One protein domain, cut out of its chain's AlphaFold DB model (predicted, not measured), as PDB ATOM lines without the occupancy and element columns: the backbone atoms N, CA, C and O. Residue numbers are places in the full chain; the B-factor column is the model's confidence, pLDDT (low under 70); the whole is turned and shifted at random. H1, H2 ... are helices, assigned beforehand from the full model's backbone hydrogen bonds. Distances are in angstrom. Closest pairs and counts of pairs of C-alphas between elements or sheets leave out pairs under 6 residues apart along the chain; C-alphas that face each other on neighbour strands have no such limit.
ATOM      1  N   LYS A 158      30.995  -1.609   1.315       96.38
ATOM      2  CA  LYS A 158      32.399  -1.352   1.659       96.38
ATOM      3  C   LYS A 158      32.709  -1.784   3.093       96.38
ATOM      4  O   LYS A 158      33.615  -2.579   3.299       96.38
ATOM      5  N   GLY A 159      31.914  -1.337   4.066       97.88
ATOM      6  CA  GLY A 159      32.084  -1.752   5.462       97.88
ATOM      7  C   GLY A 159      31.887  -3.258   5.658       97.88
ATOM      8  O   GLY A 159      32.621  -3.879   6.420       97.88
ATOM      9  N   ALA A 160      30.947  -3.867   4.925       97.31
ATOM     10  CA  ALA A 160      30.777  -5.320   4.926       97.31
ATOM     11  C   ALA A 160      32.025  -6.041   4.387       97.31
ATOM     12  O   ALA A 160      32.456  -7.027   4.978       97.31
ATOM     13  N   MET A 161      32.635  -5.531   3.312       96.62
ATOM     14  CA  MET A 161      33.889  -6.064   2.771       96.62
ATOM     15  C   MET A 161      35.031  -5.977   3.784       96.62
ATOM     16  O   MET A 161      35.731  -6.964   4.002       96.62
ATOM     17  N   ASP A 162      35.192  -4.824   4.432       97.25
ATOM     18  CA  ASP A 162      36.229  -4.620   5.445       97.25
ATOM     19  C   ASP A 162      36.036  -5.568   6.640       97.25
ATOM     20  O   ASP A 162      36.998  -6.174   7.116       97.25
ATOM     21  N   PHE A 163      34.788  -5.786   7.070       97.25
ATOM     22  CA  PHE A 163      34.469  -6.746   8.125       97.25
ATOM     23  C   PHE A 163      34.777  -8.192   7.717       97.25
ATOM     24  O   PHE A 163      35.379  -8.928   8.495       97.25
ATOM     25  N   VAL A 164      34.419  -8.607   6.496       96.25
ATOM     26  CA  VAL A 164      34.754  -9.948   5.992       96.25
ATOM     27  C   VAL A 164      36.265 -10.152   5.955       96.25
ATOM     28  O   VAL A 164      36.746 -11.172   6.443       96.25
ATOM     29  N   LYS A 165      37.030  -9.180   5.447       96.00
ATOM     30  CA  LYS A 165      38.496  -9.263   5.449       96.00
ATOM     31  C   LYS A 165      39.047  -9.418   6.859       96.00
ATOM     32  O   LYS A 165      39.889 -10.280   7.073       96.00
ATOM     33  N   PHE A 166      38.539  -8.637   7.814       96.88
ATOM     34  CA  PHE A 166      38.935  -8.757   9.212       96.88
ATOM     35  C   PHE A 166      38.629 -10.149   9.779       96.88
ATOM     36  O   PHE A 166      39.514 -10.769  10.361       96.88
ATOM     37  N   VAL A 167      37.411 -10.667   9.583       96.12
ATOM     38  CA  VAL A 167      37.006 -11.997  10.077       96.12
ATOM     39  C   VAL A 167      37.913 -13.102   9.527       96.12
ATOM     40  O   VAL A 167      38.264 -14.021  10.264       96.12
ATOM     41  N   LEU A 168      38.307 -12.999   8.256       94.94
ATOM     42  CA  LEU A 168      39.132 -13.985   7.558       94.94
ATOM     43  C   LEU A 168      40.646 -13.790   7.755       94.94
ATOM     44  O   LEU A 168      41.420 -14.650   7.341       94.94
ATOM     45  N   ASP A 169      41.083 -12.688   8.365       94.38
ATOM     46  CA  ASP A 169      42.500 -12.368   8.546       94.38
ATOM     47  C   ASP A 169      43.160 -13.320   9.570       94.38
ATOM     48  O   ASP A 169      42.746 -13.348  10.739       94.38
ATOM     49  N   PRO A 170      44.229 -14.055   9.191       92.69
ATOM     50  CA  PRO A 170      45.018 -14.885  10.105       92.69
ATOM     51  C   PRO A 170      45.618 -14.140  11.304       92.69
ATOM     52  O   PRO A 170      45.947 -14.775  12.302       92.69
ATOM     53  N   LYS A 171      45.787 -12.816  11.216       93.44
ATOM     54  CA  LYS A 171      46.283 -11.954  12.301       93.44
ATOM     55  C   LYS A 171      45.185 -11.089  12.933       93.44
ATOM     56  O   LYS A 171      45.480 -10.340  13.860       93.44
ATOM     57  N   GLY A 172      43.952 -11.188  12.438       94.25
ATOM     58  CA  GLY A 172      42.809 -10.390  12.874       94.25
ATOM     59  C   GLY A 172      41.737 -11.246  13.538       94.25
ATOM     60  O   GLY A 172      41.862 -11.624  14.703       94.25
ATOM     61  N   GLY A 173      40.661 -11.531  12.806       95.06
ATOM     62  CA  GLY A 173      39.480 -12.214  13.324       95.06
ATOM     63  C   GLY A 173      39.674 -13.705  13.593       95.06
ATOM     64  O   GLY A 173      39.130 -14.203  14.577       95.06
ATOM     65  N   LEU A 174      40.471 -14.428  12.796       94.50
ATOM     66  CA  LEU A 174      40.643 -15.878  12.978       94.50
ATOM     67  C   LEU A 174      41.209 -16.260  14.364       94.50
ATOM     68  O   LEU A 174      40.655 -17.172  14.985       94.50
ATOM     69  N   PRO A 175      42.223 -15.558  14.913       95.44
ATOM     70  CA  PRO A 175      42.656 -15.758  16.297       95.44
ATOM     71  C   PRO A 175      41.543 -15.601  17.342       95.44
ATOM     72  O   PRO A 175      41.569 -16.284  18.363       95.44
ATOM     73  N   VAL A 176      40.542 -14.741  17.112       95.62
ATOM     74  CA  VAL A 176      39.414 -14.560  18.046       95.62
ATOM     75  C   VAL A 176      38.588 -15.843  18.151       95.62
ATOM     76  O   VAL A 176      38.290 -16.281  19.260       95.62
ATOM     77  N   PHE A 177      38.281 -16.485  17.018       95.19
ATOM     78  CA  PHE A 177      37.586 -17.778  16.992       95.19
ATOM     79  C   PHE A 177      38.390 -18.859  17.721       95.19
ATOM     80  O   PHE A 177      37.856 -19.531  18.606       95.19
ATOM     81  N   GLN A 178      39.686 -18.971  17.412       93.94
ATOM     82  CA  GLN A 178      40.571 -19.961  18.035       93.94
ATOM     83  C   GLN A 178      40.625 -19.793  19.557       93.94
ATOM     84  O   GLN A 178      40.450 -20.761  20.297       93.94
ATOM     85  N   ASN A 179      40.786 -18.555  20.032       95.25
ATOM     86  CA  ASN A 179      40.826 -18.243  21.460       95.25
ATOM     87  C   ASN A 179      39.501 -18.555  22.171       95.25
ATOM     88  O   ASN A 179      39.501 -18.867  23.359       95.25
ATOM     89  N   MET A 180      38.376 -18.495  21.451       96.31
ATOM     90  CA  MET A 180      37.043 -18.841  21.957       96.31
ATOM     91  C   MET A 180      36.671 -20.318  21.739       96.31
ATOM     92  O   MET A 180      35.502 -20.684  21.870       96.31
ATOM     93  N   GLY A 181      37.647 -21.176  21.413       95.19
ATOM     94  CA  GLY A 181      37.461 -22.620  21.261       95.19
ATOM     95  C   GLY A 181      36.757 -23.044  19.971       95.19
ATOM     96  O   GLY A 181      36.255 -24.165  19.894       95.19
ATOM     97  N   GLN A 182      36.693 -22.160  18.974       94.94
ATOM     98  CA  GLN A 182      36.196 -22.470  17.636       94.94
ATOM     99  C   GLN A 182      37.384 -22.734  16.712       94.94
ATOM    100  O   GLN A 182      38.079 -21.813  16.279       94.94
ATOM    101  N   ASP A 183      37.622 -24.013  16.425       90.12
ATOM    102  CA  ASP A 183      38.717 -24.422  15.551       90.12
ATOM    103  C   ASP A 183      38.498 -23.920  14.119       90.12
ATOM    104  O   ASP A 183      37.386 -23.907  13.588       90.12
ATOM    105  N   VAL A 184      39.590 -23.508  13.481       86.81
ATOM    106  CA  VAL A 184      39.562 -22.923  12.141       86.81
ATOM    107  C   VAL A 184      39.930 -23.998  11.118       86.81
ATOM    108  O   VAL A 184      41.105 -24.262  10.872       86.81
ATOM    109  N   VAL A 185      38.906 -24.600  10.508       80.75
ATOM    110  CA  VAL A 185      39.018 -25.577   9.399       80.75
ATOM    111  C   VAL A 185      39.111 -24.927   8.011       80.75
ATOM    112  O   VAL A 185      39.371 -25.609   7.027       80.75
ATOM    113  N   GLY A 186      38.945 -23.606   7.927       80.00
ATOM    114  CA  GLY A 186      39.107 -22.820   6.703       80.00
ATOM    115  C   GLY A 186      40.126 -21.682   6.877       80.00
ATOM    116  O   GLY A 186      41.150 -21.868   7.548       80.00
ATOM    117  N   PRO A 187      39.871 -20.494   6.310       89.25
ATOM    118  CA  PRO A 187      38.713 -20.145   5.486       89.25
ATOM    119  C   PRO A 187      38.827 -20.674   4.050       89.25
ATOM    120  O   PRO A 187      39.891 -20.602   3.452       89.25
ATOM    121  N   SER A 188      37.720 -21.152   3.486       89.31
ATOM    122  CA  SER A 188      37.638 -21.614   2.094       89.31
ATOM    123  C   SER A 188      36.309 -21.167   1.486       89.31
ATOM    124  O   SER A 188      35.342 -20.919   2.210       89.31
ATOM    125  N   ALA A 189      36.251 -21.039   0.161       87.62
ATOM    126  CA  ALA A 189      35.003 -20.732  -0.533       87.62
ATOM    127  C   ALA A 189      34.207 -22.013  -0.823       87.62
ATOM    128  O   ALA A 189      34.778 -23.038  -1.186       87.62
ATOM    129  N   PHE A 190      32.881 -21.928  -0.714       81.56
ATOM    130  CA  PHE A 190      31.948 -23.010  -1.028       81.56
ATOM    131  C   PHE A 190      30.890 -22.531  -2.030       81.56
ATOM    132  O   PHE A 190      30.478 -21.371  -1.998       81.56
ATOM    133  N   GLY A 191      30.424 -23.433  -2.899       83.75
ATOM    134  CA  GLY A 191      29.438 -23.127  -3.939       83.75
ATOM    135  C   GLY A 191      30.069 -22.525  -5.198       83.75
ATOM    136  O   GLY A 191      31.126 -22.969  -5.638       83.75
ATOM    137  N   ASP A 192      29.408 -21.531  -5.793       83.44
ATOM    138  CA  ASP A 192      29.934 -20.814  -6.958       83.44
ATOM    139  C   ASP A 192      31.038 -19.828  -6.544       83.44
ATOM    140  O   ASP A 192      30.782 -18.702  -6.106       83.44
ATOM    141  N   THR A 193      32.287 -20.258  -6.702       86.69
ATOM    142  CA  THR A 193      33.470 -19.481  -6.318       86.69
ATOM    143  C   THR A 193      33.846 -18.400  -7.334       86.69
ATOM    144  O   THR A 193      34.745 -17.600  -7.060       86.69
ATOM    145  N   SER A 194      33.181 -18.335  -8.497       87.25
ATOM    146  CA  SER A 194      33.467 -17.318  -9.523       87.25
ATOM    147  C   SER A 194      33.169 -15.898  -9.030       87.25
ATOM    148  O   SER A 194      33.856 -14.951  -9.409       87.25
ATOM    149  N   ASN A 195      32.213 -15.775  -8.105       87.44
ATOM    150  CA  ASN A 195      31.761 -14.518  -7.516       87.44
ATOM    151  C   ASN A 195      32.557 -14.083  -6.274       87.44
ATOM    152  O   ASN A 195      32.228 -13.063  -5.668       87.44
ATOM    153  N   VAL A 196      33.595 -14.828  -5.870       90.75
ATOM    154  CA  VAL A 196      34.442 -14.426  -4.740       90.75
ATOM    155  C   VAL A 196      35.207 -13.148  -5.113       90.75
ATOM    156  O   VAL A 196      35.977 -13.166  -6.082       90.75
ATOM    157  N   PRO A 197      35.052 -12.047  -4.352       91.12
ATOM    158  CA  PRO A 197      35.735 -10.788  -4.629       91.12
ATOM    159  C   PRO A 197      37.255 -10.957  -4.657       91.12
ATOM    160  O   PRO A 197      37.824 -11.657  -3.818       91.12
ATOM    161  N   ALA A 198      37.925 -10.285  -5.596       92.06
ATOM    162  CA  ALA A 198      39.375 -10.392  -5.777       92.06
ATOM    163  C   ALA A 198      40.158 -10.080  -4.492       92.06
ATOM    164  O   ALA A 198      41.180 -10.702  -4.231       92.06
ATOM    165  N   GLU A 199      39.638  -9.174  -3.665       91.75
ATOM    166  CA  GLU A 199      40.251  -8.757  -2.403       91.75
ATOM    167  C   GLU A 199      40.110  -9.792  -1.270       91.75
ATOM    168  O   GLU A 199      40.807  -9.686  -0.266       91.75
ATOM    169  N   VAL A 200      39.220 -10.784  -1.412       93.00
ATOM    170  CA  VAL A 200      39.016 -11.876  -0.440       93.00
ATOM    171  C   VAL A 200      39.816 -13.119  -0.823       93.00
ATOM    172  O   VAL A 200      40.255 -13.848   0.059       93.00
ATOM    173  N   LYS A 201      40.055 -13.354  -2.122       91.75
ATOM    174  CA  LYS A 201      40.775 -14.544  -2.618       91.75
ATOM    175  C   LYS A 201      42.107 -14.823  -1.897       91.75
ATOM    176  O   LYS A 201      42.321 -15.984  -1.569       91.75
ATOM    177  N   PRO A 202      42.967 -13.828  -1.592       92.56
ATOM    178  CA  PRO A 202      44.231 -14.075  -0.892       92.56
ATOM    179  C   PRO A 202      44.073 -14.540   0.561       92.56
ATOM    180  O   PRO A 202      45.034 -15.028   1.144       92.56
ATOM    181  N   LEU A 203      42.893 -14.346   1.158       92.19
ATOM    182  CA  LEU A 203      42.596 -14.751   2.530       92.19
ATOM    183  C   LEU A 203      42.059 -16.182   2.609       92.19
ATOM    184  O   LEU A 203      41.946 -16.703   3.711       92.19
ATOM    185  N   LEU A 204      41.717 -16.806   1.478       90.38
ATOM    186  CA  LEU A 204      41.207 -18.174   1.417       90.38
ATOM    187  C   LEU A 204      42.358 -19.181   1.274       90.38
ATOM    188  O   LEU A 204      43.351 -18.900   0.605       90.38
TER     189      LEU A 204
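This is residues 158 to 204 of the 205 residues of an uncharacterized protein of bioreactor metagenome (UniProt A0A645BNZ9). The domain has little regular structure: two helices, H1 and H2, meet at a corner nearly end to end, and the long unnamed stretch 180 to 204 folds back from H2 in a wide loop. The printed part has 47 residues with two named helices, H1 then H2, and no named strand; the class is all helix, though these helices hold only 18 residues. It is only just compact, close to loose, with a radius of gyration of the C-alphas of 11.2 A and spans of 31 by 23 by 15 A.

H1, the longest helix, is residues 158 to 168, 15.5 A long, from C-alpha 158 at (32.399, -1.352, 1.659). H2 is residues 173 to 179, 10.2 A long, ending at C-alpha 179 at (40.826, -18.243, 21.460).

H1 and H2 touch only at the corner by their tight link; their closest C-alphas, of Val 167 and Gly 173, are 4.1 A apart. They run the same way at a tilt of 36 degrees, only just steep. In H1 and H2 every O i to N i+4 pair is within hydrogen-bond range.

The two C-alphas farthest apart, of Asn 179 and Ser 194, are 31.9 A apart. The printed part has no cut, and no printed residue is under 70 in pLDDT.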